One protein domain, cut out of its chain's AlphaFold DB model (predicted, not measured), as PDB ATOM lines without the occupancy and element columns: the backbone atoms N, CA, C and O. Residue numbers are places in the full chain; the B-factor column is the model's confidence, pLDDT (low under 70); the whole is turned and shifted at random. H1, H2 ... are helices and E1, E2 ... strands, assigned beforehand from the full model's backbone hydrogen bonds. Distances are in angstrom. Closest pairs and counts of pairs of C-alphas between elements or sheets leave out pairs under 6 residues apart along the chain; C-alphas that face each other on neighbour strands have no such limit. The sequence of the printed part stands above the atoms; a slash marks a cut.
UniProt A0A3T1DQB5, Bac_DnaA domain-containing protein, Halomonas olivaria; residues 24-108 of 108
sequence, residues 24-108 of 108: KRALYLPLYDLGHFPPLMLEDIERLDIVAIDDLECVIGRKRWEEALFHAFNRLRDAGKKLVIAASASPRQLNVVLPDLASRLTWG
ATOM      1  N   LYS A  24      -4.239  -5.029  -2.618       63.03
ATOM      2  CA  LYS A  24      -5.020  -4.605  -1.445       63.03
ATOM      3  C   LYS A  24      -5.020  -3.097  -1.331       63.03
ATOM      4  O   LYS A  24      -3.969  -2.467  -1.211       63.03
ATOM      5  N   ARG A  25      -6.212  -2.509  -1.353       74.69
ATOM      6  CA  ARG A  25      -6.390  -1.057  -1.289       74.69
ATOM      7  C   ARG A  25      -6.654  -0.642   0.150       74.69
ATOM      8  O   ARG A  25      -7.724  -0.922   0.678       74.69
ATOM      9  N   ALA A  26      -5.689   0.014   0.786       81.06
ATOM     10  CA  ALA A  26      -5.838   0.520   2.145       81.06
ATOM     11  C   ALA A  26      -5.831   2.053   2.181       81.06
ATOM     12  O   ALA A  26      -5.091   2.686   1.428       81.06
ATOM     13  N   LEU A  27      -6.631   2.648   3.066       83.50
ATOM     14  CA  LEU A  27      -6.684   4.095   3.276       83.50
ATOM     15  C   LEU A  27      -6.555   4.418   4.761       83.50
ATOM     16  O   LEU A  27      -7.261   3.839   5.582       83.50
ATOM     17  N   TYR A  28      -5.687   5.373   5.081       83.81
ATOM     18  CA  TYR A  28      -5.559   5.944   6.416       83.81
ATOM     19  C   TYR A  28      -6.046   7.395   6.408       83.81
ATOM     20  O   TYR A  28      -5.615   8.192   5.571       83.81
ATOM     21  N   LEU A  29      -6.957   7.725   7.322       84.19
ATOM     22  CA  LEU A  29      -7.622   9.020   7.430       84.19
ATOM     23  C   LEU A  29      -7.432   9.596   8.840       84.19
ATOM     24  O   LEU A  29      -8.224   9.284   9.729       84.19
ATOM     25  N   PRO A  30      -6.428  10.465   9.046       85.19
ATOM     26  CA  PRO A  30      -6.289  11.214  10.287       85.19
ATOM     27  C   PRO A  30      -7.295  12.370  10.303       85.19
ATOM     28  O   PRO A  30      -7.179  13.337   9.539       85.19
ATOM     29  N   LEU A  31      -8.316  12.276  11.153       85.44
ATOM     30  CA  LEU A  31      -9.387  13.271  11.199       85.44
ATOM     31  C   LEU A  31      -8.974  14.574  11.878       85.44
ATOM     32  O   LEU A  31      -9.641  15.586  11.671       85.44
ATOM     33  N   TYR A  32      -7.861  14.594  12.607       82.69
ATOM     34  CA  TYR A  32      -7.292  15.827  13.141       82.69
ATOM     35  C   TYR A  32      -6.990  16.854  12.034       82.69
ATOM     36  O   TYR A  32      -7.389  18.016  12.123       82.69
ATOM     37  N   ASP A  33      -6.364  16.414  10.935       77.94
ATOM     38  CA  ASP A  33      -6.030  17.279   9.793       77.94
ATOM     39  C   ASP A  33      -7.242  17.469   8.859       77.94
ATOM     40  O   ASP A  33      -7.466  18.539   8.283       77.94
ATOM     41  N   LEU A  34      -8.063  16.420   8.724       75.19
ATOM     42  CA  LEU A  34      -9.159  16.363   7.757       75.19
ATOM     43  C   LEU A  34     -10.501  16.874   8.277       75.19
ATOM     44  O   LEU A  34     -11.381  17.154   7.467       75.19
ATOM     45  N   GLY A  35     -10.677  17.044   9.586       70.19
ATOM     46  CA  GLY A  35     -11.967  17.381  10.185       70.19
ATOM     47  C   GLY A  35     -12.549  18.703   9.679       70.19
ATOM     48  O   GLY A  35     -13.769  18.874   9.651       70.19
ATOM     49  N   HIS A  36     -11.704  19.631   9.217       76.44
ATOM     50  CA  HIS A  36     -12.121  20.890   8.588       76.44
ATOM     51  C   HIS A  36     -12.671  20.737   7.164       76.44
ATOM     52  O   HIS A  36     -13.346  21.642   6.672       76.44
ATOM     53  N   PHE A  37     -12.408  19.614   6.500       75.06
ATOM     54  CA  PHE A  37     -12.904  19.325   5.163       75.06
ATOM     55  C   PHE A  37     -14.233  18.558   5.220       75.06
ATOM     56  O   PHE A  37     -14.547  17.907   6.218       75.06
ATOM     57  N   PRO A  38     -15.061  18.644   4.166       75.75
ATOM     58  CA  PRO A  38     -16.248  17.807   4.050       75.75
ATOM     59  C   PRO A  38     -15.873  16.316   3.932       75.75
ATOM     60  O   PRO A  38     -14.840  15.995   3.336       75.75
ATOM     61  N   PRO A  39     -16.734  15.398   4.411       81.56
ATOM     62  CA  PRO A  39     -16.472  13.957   4.431       81.56
ATOM     63  C   PRO A  39     -16.595  13.275   3.053       81.56
ATOM     64  O   PRO A  39     -16.901  12.091   2.975       81.56
ATOM     65  N   LEU A  40     -16.331  13.991   1.955       77.50
ATOM     66  CA  LEU A  40     -16.361  13.455   0.583       77.50
ATOM     67  C   LEU A  40     -15.336  12.320   0.396       77.50
ATOM     68  O   LEU A  40     -15.506  11.451  -0.442       77.50
ATOM     69  N   MET A  41     -14.271  12.292   1.204       77.19
ATOM     70  CA  MET A  41     -13.266  11.215   1.191       77.19
ATOM     71  C   MET A  41     -13.825   9.866   1.670       77.19
ATOM     72  O   MET A  41     -13.190   8.836   1.467       77.19
ATOM     73  N   LEU A  42     -14.981   9.882   2.345       82.19
ATOM     74  CA  LEU A  42     -15.715   8.684   2.744       82.19
ATOM     75  C   LEU A  42     -16.673   8.195   1.641       82.19
ATOM     76  O   LEU A  42     -17.300   7.142   1.787       82.19
ATOM     77  N   GLU A  43     -16.785   8.928   0.529       76.38
ATOM     78  CA  GLU A  43     -17.437   8.435  -0.680       76.38
ATOM     79  C   GLU A  43     -16.529   7.403  -1.365       76.38
ATOM     80  O   GLU A  43     -15.306   7.495  -1.311       76.38
ATOM     81  N   ASP A  44     -17.128   6.361  -1.948       77.56
ATOM     82  CA  ASP A  44     -16.425   5.267  -2.637       77.56
ATOM     83  C   ASP A  44     -15.474   4.389  -1.792       77.56
ATOM     84  O   ASP A  44     -14.734   3.573  -2.352       77.56
ATOM     85  N   ILE A  45     -15.506   4.460  -0.456       82.19
ATOM     86  CA  ILE A  45     -14.586   3.660   0.379       82.19
ATOM     87  C   ILE A  45     -14.792   2.147   0.271       82.19
ATOM     88  O   ILE A  45     -13.898   1.385   0.612       82.19
ATOM     89  N   GLU A  46     -15.937   1.696  -0.239       80.38
ATOM     90  CA  GLU A  46     -16.218   0.289  -0.556       80.38
ATOM     91  C   GLU A  46     -15.227  -0.323  -1.562       80.38
ATOM     92  O   GLU A  46     -15.045  -1.539  -1.614       80.38
ATOM     93  N   ARG A  47     -14.535   0.525  -2.337       78.88
ATOM     94  CA  ARG A  47     -13.452   0.119  -3.242       78.88
ATOM     95  C   ARG A  47     -12.159  -0.240  -2.511       78.88
ATOM     96  O   ARG A  47     -11.223  -0.703  -3.165       78.88
ATOM     97  N   LEU A  48     -12.086   0.021  -1.208       82.62
ATOM     98  CA  LEU A  48     -10.934  -0.214  -0.349       82.62
ATOM     99  C   LEU A  48     -11.156  -1.483   0.472       82.62
ATOM    100  O   LEU A  48     -12.256  -1.762   0.938       82.62
ATOM    101  N   ASP A  49     -10.100  -2.257   0.671       85.44
ATOM    102  CA  ASP A  49     -10.124  -3.462   1.495       85.44
ATOM    103  C   ASP A  49     -10.050  -3.150   2.983       85.44
ATOM    104  O   ASP A  49     -10.665  -3.841   3.802       85.44
ATOM    105  N   ILE A  50      -9.276  -2.120   3.328       85.25
ATOM    106  CA  ILE A  50      -9.028  -1.717   4.709       85.25
ATOM    107  C   ILE A  50      -9.072  -0.196   4.798       85.25
ATOM    108  O   ILE A  50      -8.321   0.502   4.121       85.25
ATOM    109  N   VAL A  51      -9.913   0.328   5.678       88.12
ATOM    110  CA  VAL A  51      -9.958   1.758   5.990       88.12
ATOM    111  C   VAL A  51      -9.629   1.934   7.458       88.12
ATOM    112  O   VAL A  51     -10.224   1.275   8.303       88.12
ATOM    113  N   ALA A  52      -8.670   2.797   7.757       89.56
ATOM    114  CA  ALA A  52      -8.271   3.161   9.104       89.56
ATOM    115  C   ALA A  52      -8.562   4.647   9.316       89.56
ATOM    116  O   ALA A  52      -8.080   5.491   8.564       89.56
ATOM    117  N   ILE A  53      -9.376   4.957  10.314       88.62
ATOM    118  CA  ILE A  53      -9.782   6.313  10.674       88.62
ATOM    119  C   ILE A  53      -9.198   6.614  12.045       88.62
ATOM    120  O   ILE A  53      -9.375   5.817  12.959       88.62
ATOM    121  N   ASP A  54      -8.530   7.750  12.181       88.94
ATOM    122  CA  ASP A  54      -7.897   8.193  13.424       88.94
ATOM    123  C   ASP A  54      -8.503   9.506  13.916       88.94
ATOM    124  O   ASP A  54      -9.133  10.220  13.133       88.94
ATOM    125  N   ASP A  55      -8.307   9.826  15.195       88.38
ATOM    126  CA  ASP A  55      -8.803  11.048  15.839       88.38
ATOM    127  C   ASP A  55     -10.320  11.282  15.675       88.38
ATOM    128  O   ASP A  55     -10.765  12.403  15.403       88.38
ATOM    129  N   LEU A  56     -11.144  10.233  15.831       86.31
ATOM    130  CA  LEU A  56     -12.602  10.314  15.622       86.31
ATOM    131  C   LEU A  56     -13.255  11.490  16.366       86.31
ATOM    132  O   LEU A  56     -14.141  12.155  15.828       86.31
ATOM    133  N   GLU A  57     -12.787  11.794  17.577       86.31
ATOM    134  CA  GLU A  57     -13.251  12.918  18.400       86.31
ATOM    135  C   GLU A  57     -13.243  14.282  17.690       86.31
ATOM    136  O   GLU A  57     -14.061  15.138  18.019       86.31
ATOM    137  N   CYS A  58     -12.384  14.481  16.683       86.19
ATOM    138  CA  CYS A  58     -12.297  15.732  15.930       86.19
ATOM    139  C   CYS A  58     -13.554  16.016  15.094       86.19
ATOM    140  O   CYS A  58     -13.857  17.176  14.780       86.19
ATOM    141  N   VAL A  59     -14.280  14.962  14.711       85.75
ATOM    142  CA  VAL A  59     -15.489  15.052  13.880       85.75
ATOM    143  C   VAL A  59     -16.757  14.603  14.596       85.75
ATOM    144  O   VAL A  59     -17.852  14.904  14.115       85.75
ATOM    145  N   ILE A  60     -16.636  13.940  15.749       85.25
ATOM    146  CA  ILE A  60     -17.775  13.661  16.627       85.25
ATOM    147  C   ILE A  60     -18.453  14.975  17.043       85.25
ATOM    148  O   ILE A  60     -17.800  15.970  17.354       85.25
ATOM    149  N   GLY A  61     -19.787  14.991  17.006       84.06
ATOM    150  CA  GLY A  61     -20.604  16.185  17.233       84.06
ATOM    151  C   GLY A  61     -20.951  16.957  15.957       84.06
ATOM    152  O   GLY A  61     -21.797  17.856  15.981       84.06
ATOM    153  N   ARG A  62     -20.330  16.616  14.820       87.25
ATOM    154  CA  ARG A  62     -20.663  17.186  13.513       87.25
ATOM    155  C   ARG A  62     -21.573  16.217  12.760       87.25
ATOM    156  O   ARG A  62     -21.077  15.319  12.084       87.25
ATOM    157  N   LYS A  63     -22.887  16.485  12.757       86.25
ATOM    158  CA  LYS A  63     -23.907  15.659  12.068       86.25
ATOM    159  C   LYS A  63     -23.478  15.133  10.695       86.25
ATOM    160  O   LYS A  63     -23.518  13.935  10.468       86.25
ATOM    161  N   ARG A  64     -22.977  16.008   9.812       86.50
ATOM    162  CA  ARG A  64     -22.530  15.614   8.461       86.50
ATOM    163  C   ARG A  64     -21.441  14.540   8.469       86.50
ATOM    164  O   ARG A  64     -21.463  13.647   7.630       86.50
ATOM    165  N   TRP A  65     -20.472  14.656   9.374       88.00
ATOM    166  CA  TRP A  65     -19.398  13.675   9.506       88.00
ATOM    167  C   TRP A  65     -19.907  12.380  10.121       88.00
ATOM    168  O   TRP A  65     -19.558  11.311   9.639       88.00
ATOM    169  N   GLU A  66     -20.760  12.465  11.138       89.00
ATOM    170  CA  GLU A  66     -21.349  11.287  11.777       89.00
ATOM    171  C   GLU A  66     -22.225  10.485  10.807       89.00
ATOM    172  O   GLU A  66     -22.105   9.263  10.737       89.00
ATOM    173  N   GLU A  67     -23.050  11.162  10.004       89.81
ATOM    174  CA  GLU A  67     -23.843  10.545   8.934       89.81
ATOM    175  C   GLU A  67     -22.938   9.886   7.886       89.81
ATOM    176  O   GLU A  67     -23.145   8.727   7.521       89.81
ATOM    177  N   ALA A  68     -21.891  10.580   7.434       88.94
ATOM    178  CA  ALA A  68     -20.955  10.025   6.461       88.94
ATOM    179  C   ALA A  68     -20.206   8.800   7.005       88.94
ATOM    180  O   ALA A  68     -20.094   7.800   6.299       88.94
ATOM    181  N   LEU A  69     -19.754   8.836   8.263       88.69
ATOM    182  CA  LEU A  69     -19.125   7.705   8.951       88.69
ATOM    183  C   LEU A  69     -20.087   6.523   9.099       88.69
ATOM    184  O   LEU A  69     -19.694   5.377   8.895       88.69
ATOM    185  N   PHE A  70     -21.356   6.786   9.405       89.50
ATOM    186  CA  PHE A  70     -22.379   5.750   9.486       89.50
ATOM    187  C   PHE A  70     -22.627   5.077   8.127       89.50
ATOM    188  O   PHE A  70     -22.685   3.846   8.036       89.50
ATOM    189  N   HIS A  71     -22.741   5.860   7.053       89.50
ATOM    190  CA  HIS A  71     -22.877   5.318   5.702       89.50
ATOM    191  C   HIS A  71     -21.623   4.554   5.264       89.50
ATOM    192  O   HIS A  71     -21.745   3.444   4.752       89.50
ATOM    193  N   ALA A  72     -20.437   5.099   5.532       88.62
ATOM    194  CA  ALA A  72     -19.144   4.458   5.320       88.62
ATOM    195  C   ALA A  72     -19.060   3.086   6.004       88.62
ATOM    196  O   ALA A  72     -18.741   2.089   5.359       88.62
ATOM    197  N   PHE A  73     -19.418   3.022   7.289       88.75
ATOM    198  CA  PHE A  73     -19.448   1.782   8.059       88.75
ATOM    199  C   PHE A  73     -20.374   0.746   7.416       88.75
ATOM    200  O   PHE A  73     -19.985  -0.407   7.229       88.75
ATOM    201  N   ASN A  74     -21.599   1.147   7.056       88.62
ATOM    202  CA  ASN A  74     -22.553   0.235   6.429       88.62
ATOM    203  C   ASN A  74     -22.055  -0.269   5.071       88.62
ATOM    204  O   ASN A  74     -22.144  -1.469   4.835       88.62
ATOM    205  N   ARG A  75     -21.507   0.607   4.219       89.06
ATOM    206  CA  ARG A  75     -20.975   0.234   2.899       89.06
ATOM    207  C   ARG A  75     -19.783  -0.712   3.002       89.06
ATOM    208  O   ARG A  75     -19.771  -1.733   2.329       89.06
ATOM    209  N   LEU A  76     -18.809  -0.419   3.872       87.75
ATOM    210  CA  LEU A  76     -17.661  -1.310   4.079       87.75
ATOM    211  C   LEU A  76     -18.107  -2.673   4.592       87.75
ATOM    212  O   LEU A  76     -17.650  -3.690   4.082       87.75
ATOM    213  N   ARG A  77     -19.020  -2.704   5.566       87.12
ATOM    214  CA  ARG A  77     -19.543  -3.964   6.092       87.12
ATOM    215  C   ARG A  77     -20.283  -4.764   5.020       87.12
ATOM    216  O   ARG A  77     -20.064  -5.966   4.931       87.12
ATOM    217  N   ASP A  78     -21.148  -4.117   4.242       88.31
ATOM    218  CA  ASP A  78     -21.910  -4.756   3.161       88.31
ATOM    219  C   ASP A  78     -20.981  -5.342   2.087       88.31
ATOM    220  O   ASP A  78     -21.123  -6.494   1.688       88.31
ATOM    221  N   ALA A  79     -19.927  -4.602   1.737       85.94
ATOM    222  CA  ALA A  79     -18.877  -5.047   0.829       85.94
ATOM    223  C   ALA A  79     -17.875  -6.049   1.453       85.94
ATOM    224  O   ALA A  79     -16.920  -6.456   0.788       85.94
ATOM    225  N   GLY A  80     -18.043  -6.442   2.724       87.62
ATOM    226  CA  GLY A  80     -17.158  -7.384   3.422       87.62
ATOM    227  C   GLY A  80     -15.746  -6.849   3.699       87.62
ATOM    228  O   GLY A  80     -14.798  -7.623   3.841       87.62
ATOM    229  N   LYS A  81     -15.586  -5.527   3.742       88.50
ATOM    230  CA  LYS A  81     -14.316  -4.818   3.934       88.50
ATOM    231  C   LYS A  81     -14.076  -4.492   5.407       88.50
ATOM    232  O   LYS A  81     -15.004  -4.462   6.217       88.50
ATOM    233  N   LYS A  82     -12.816  -4.238   5.772       85.19
ATOM    234  CA  LYS A  82     -12.445  -3.920   7.159       85.19
ATOM    235  C   LYS A  82     -12.402  -2.414   7.389       85.19
ATOM    236  O   LYS A  82     -11.725  -1.689   6.667       85.19
ATOM    237  N   LEU A  83     -13.068  -1.969   8.449       87.00
ATOM    238  CA  LEU A  83     -12.968  -0.614   8.976       87.00
ATOM    239  C   LEU A  83     -12.335  -0.673  10.364       87.00
ATOM    240  O   LEU A  83     -12.806  -1.410  11.227       87.00
ATOM    241  N   VAL A  84     -11.286   0.108  10.572       87.69
ATOM    242  CA  VAL A  84     -10.624   0.306  11.859       87.69
ATOM    243  C   VAL A  84     -10.812   1.764  12.239       87.69
ATOM    244  O   VAL A  84     -10.568   2.652  11.427       87.69
ATOM    245  N   ILE A  85     -11.273   2.013  13.459       87.00
ATOM    246  CA  ILE A  85     -11.486   3.364  13.966       87.00
ATOM    247  C   ILE A  85     -10.718   3.499  15.273       87.00
ATOM    248  O   ILE A  85     -10.897   2.692  16.184       87.00
ATOM    249  N   ALA A  86      -9.880   4.521  15.350       86.19
ATOM    250  CA  ALA A  86      -9.181   4.947  16.542       86.19
ATOM    251  C   ALA A  86      -9.770   6.272  17.039       86.19
ATOM    252  O   ALA A  86     -10.156   7.159  16.271       86.19
ATOM    253  N   ALA A  87      -9.873   6.374  18.356       85.62
ATOM    254  CA  ALA A  87     -10.299   7.564  19.065       85.62
ATOM    255  C   ALA A  87      -9.492   7.653  20.359       85.62
ATOM    256  O   ALA A  87      -9.223   6.628  20.990       85.62
ATOM    257  N   SER A  88      -9.137   8.863  20.771       81.75
ATOM    258  CA  SER A  88      -8.400   9.104  22.017       81.75
ATOM    259  C   SER A  88      -9.303   8.986  23.245       81.75
ATOM    260  O   SER A  88      -8.827   8.793  24.362       81.75
ATOM    261  N   ALA A  89     -10.618   9.080  23.043       79.38
ATOM    262  CA  ALA A  89     -11.633   8.932  24.073       79.38
ATOM    263  C   ALA A  89     -12.481   7.674  23.851       79.38
ATOM    264  O   ALA A  89     -12.739   7.249  22.723       79.38
ATOM    265  N   SER A  90     -12.970   7.095  24.949       74.50
ATOM    266  CA  SER A  90     -13.887   5.954  24.877       74.50
ATOM    267  C   SER A  90     -15.186   6.353  24.160       74.50
ATOM    268  O   SER A  90     -15.654   7.475  24.355       74.50
ATOM    269  N   PRO A  91     -15.869   5.444  23.439       69.50
ATOM    270  CA  PRO A  91     -17.118   5.761  22.736       69.50
ATOM    271  C   PRO A  91     -18.241   6.276  23.648       69.50
ATOM    272  O   PRO A  91     -19.141   6.959  23.182       69.50
ATOM    273  N   ARG A  92     -18.167   6.008  24.959       70.94
ATOM    274  CA  ARG A  92     -19.066   6.581  25.980       70.94
ATOM    275  C   ARG A  92     -18.773   8.044  26.337       70.94
ATOM    276  O   ARG A  92     -19.646   8.717  26.865       70.94
ATOM    277  N   GLN A  93     -17.538   8.493  26.131       79.06
ATOM    278  CA  GLN A  93     -17.084   9.871  26.361       79.06
ATOM    279  C   GLN A  93     -17.145  10.706  25.079       79.06
ATOM    280  O   GLN A  93     -17.209  11.932  25.140       79.06
ATOM    281  N   LEU A  94     -17.143  10.046  23.920       76.25
ATOM    282  CA  LEU A  94     -17.485  10.668  22.653       76.25
ATOM    283  C   LEU A  94     -18.958  11.084  22.720       76.25
ATOM    284  O   LEU A  94     -19.849  10.240  22.779       76.25
ATOM    285  N   ASN A  95     -19.219  12.392  22.716       77.69
ATOM    286  CA  ASN A  95     -20.570  12.957  22.643       77.69
ATOM    287  C   ASN A  95     -21.140  12.786  21.225       77.69
ATOM    288  O   ASN A  95     -21.400  13.762  20.521       77.69
ATOM    289  N   VAL A  96     -21.270  11.533  20.787       81.25
ATOM    290  CA  VAL A  96     -21.851  11.169  19.497       81.25
ATOM    291  C   VAL A  96     -23.304  11.630  19.494       81.25
ATOM    292  O   VAL A  96     -24.109  11.225  20.329       81.25
ATOM    293  N   VAL A  97     -23.623  12.517  18.559       82.88
ATOM    294  CA  VAL A  97     -24.956  13.092  18.375       82.88
ATOM    295  C   VAL A  97     -25.832  12.120  17.593       82.88
ATOM    296  O   VAL A  97     -27.044  12.093  17.800       82.88
ATOM    297  N   LEU A  98     -25.238  11.313  16.706       85.06
ATOM    298  CA  LEU A  98     -25.955  10.295  15.946       85.06
ATOM    299  C   LEU A  98     -26.073   8.978  16.749       85.06
ATOM    300  O   LEU A  98     -25.082   8.253  16.889       85.06
ATOM    301  N   PRO A  99     -27.272   8.605  17.234       82.44
ATOM    302  CA  PRO A  99     -27.450   7.397  18.044       82.44
ATOM    303  C   PRO A  99     -27.115   6.117  17.265       82.44
ATOM    304  O   PRO A  99     -26.572   5.168  17.832       82.44
ATOM    305  N   ASP A 100     -27.370   6.106  15.955       87.06
ATOM    306  CA  ASP A 100     -27.037   4.986  15.078       87.06
ATOM    307  C   ASP A 100     -25.529   4.716  15.027       87.06
ATOM    308  O   ASP A 100     -25.103   3.564  15.127       87.06
ATOM    309  N   LEU A 101     -24.704   5.767  14.925       84.88
ATOM    310  CA  LEU A 101     -23.245   5.637  14.941       84.88
ATOM    311  C   LEU A 101     -22.754   5.196  16.324       84.88
ATOM    312  O   LEU A 101     -21.909   4.307  16.414       84.88
ATOM    313  N   ALA A 102     -23.317   5.758  17.397       83.81
ATOM    314  CA  ALA A 102     -22.960   5.401  18.770       83.81
ATOM    315  C   ALA A 102     -23.182   3.905  19.050       83.81
ATOM    316  O   ALA A 102     -22.313   3.240  19.617       83.81
ATOM    317  N   SER A 103     -24.314   3.360  18.592       83.88
ATOM    318  CA  SER A 103     -24.635   1.934  18.705       83.88
ATOM    319  C   SER A 103     -23.625   1.060  17.949       83.88
ATOM    320  O   SER A 103     -23.137   0.061  18.474       83.88
ATOM    321  N   ARG A 104     -23.211   1.475  16.743       81.94
ATOM    322  CA  ARG A 104     -22.184   0.763  15.960       81.94
ATOM    323  C   ARG A 104     -20.813   0.768  16.630       81.94
ATOM    324  O   ARG A 104     -20.148  -0.260  16.614       81.94
ATOM    325  N   LEU A 105     -20.416   1.887  17.229       78.25
ATOM    326  CA  LEU A 105     -19.133   2.017  17.929       78.25
ATOM    327  C   LEU A 105     -19.090   1.232  19.248       78.25
ATOM    328  O   LEU A 105     -18.011   0.879  19.705       78.25
ATOM    329  N   THR A 106     -20.242   0.977  19.874       73.94
ATOM    330  CA  THR A 106     -20.321   0.222  21.139       73.94
ATOM    331  C   THR A 106     -20.517  -1.280  20.959       73.94
ATOM    332  O   THR A 106     -20.271  -2.023  21.903       73.94
ATOM    333  N   TRP A 107     -20.967  -1.728  19.785       66.81
ATOM    334  CA  TRP A 107     -21.173  -3.146  19.464       66.81
ATOM    335  C   TRP A 107     -20.005  -3.783  18.691       66.81
ATOM    336  O   TRP A 107     -20.089  -4.968  18.361       66.81
ATOM    337  N   GLY A 108     -18.979  -2.998  18.348       54.00
ATOM    338  CA  GLY A 108     -17.768  -3.455  17.659       54.00
ATOM    339  C   GLY A 108     -16.806  -4.219  18.555       54.00
ATOM    340  O   GLY A 108     -16.755  -3.910  19.766       54.00
TER     341      GLY A 108
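Overview. This is residues 24 to 108 of the 108 residues of the protein "Bac_DnaA domain-containing protein" of Halomonas olivaria (UniProt A0A3T1DQB5). A small flat sheet of three strands, E1, E2 and E3, has the long helix H3 over one face and no named helix on the opposite face. The short helix H2 packs on one side of H3 and the helix H4 on the other, while H1 continues from the end of E1. The printed part has 85 residues, with four named helices and three named strands in the order E1, H1, H2, E2, H3, E3, H4; the class is mixed, helices and strands. The sheet's order is E1, E2, E3, parallel throughout. The whole is compact, with a radius of gyration of the C-alphas of 11.7 A, and rounded, spanning 33 by 27 by 20 A.

Arrangement. E2, residues 50 to 54, is the inner strand between the edge strands E1, residues 26 to 30, and E3, residues 82 to 85. E1 and E2 are parallel at 9 degrees; N 29 and O 52 are within hydrogen-bond range at 2.8 A. E2 and E3 are parallel at 6 degrees, with N 84 and O 51 within hydrogen-bond range at 2.8 A. H3, residues 63 to 78, is on the sheet in two layers, a helix on one face of a sheet, at a height over the sheet of 11.1 A. The local plane is fitted to only just enough of the sheet, 6 C-alphas. H3 lies over E3 and only just not over E2, on which 2 of its C-alphas fall; it runs along the strands, at 16 degrees to E3 on the local plane. H2, residues 39 to 42, touches H3, the closest C-alphas being those of Pro 39 and Trp 65, 5.9 A apart. H4, residues 99 to 106, touches residues 66 to 70 of H3 alone, at a steep tilt of 56 degrees and running the same way; the closest C-alphas are those of Phe 70 and Leu 101, 5.5 A apart. H1, residues 31 to 34, touches no helix. H1 and H2 are each only just not on the sheet, with 4 pairs of C-alphas within 10 A. E1, H1 H2, E2 and E2, H3, E3 are strand-helix-strand units, two parallel neighbour strands joined through helices, each with a right-handed crossover. In H3 and H4 every O i to N i+4 pair is within hydrogen-bond range; H1 and H2 are too short for such a pair.

Along the chain. E1 begins at C-alpha 26, (-5.838, 0.520, 2.145), and measures 13.4 A; E2 measures 13.2 A and E3 10.0 A. H3 is 22.4 A long, from C-alpha 63 at (-23.907, 15.659, 12.068). H4 is 10.6 A long and ends at C-alpha 106, (-20.321, 0.222, 21.139). H1 and H2 measure 4.6 A and 5.6 A.

Size, cuts and confidence. The C-alphas farthest apart are those of Lys 24 and Asn 95, 33.6 A. The printed part has no cut. The link from E3 to H4, residues 86 to 98, is long. The pLDDT is under 70 at residues 24, 91, 107 and 108.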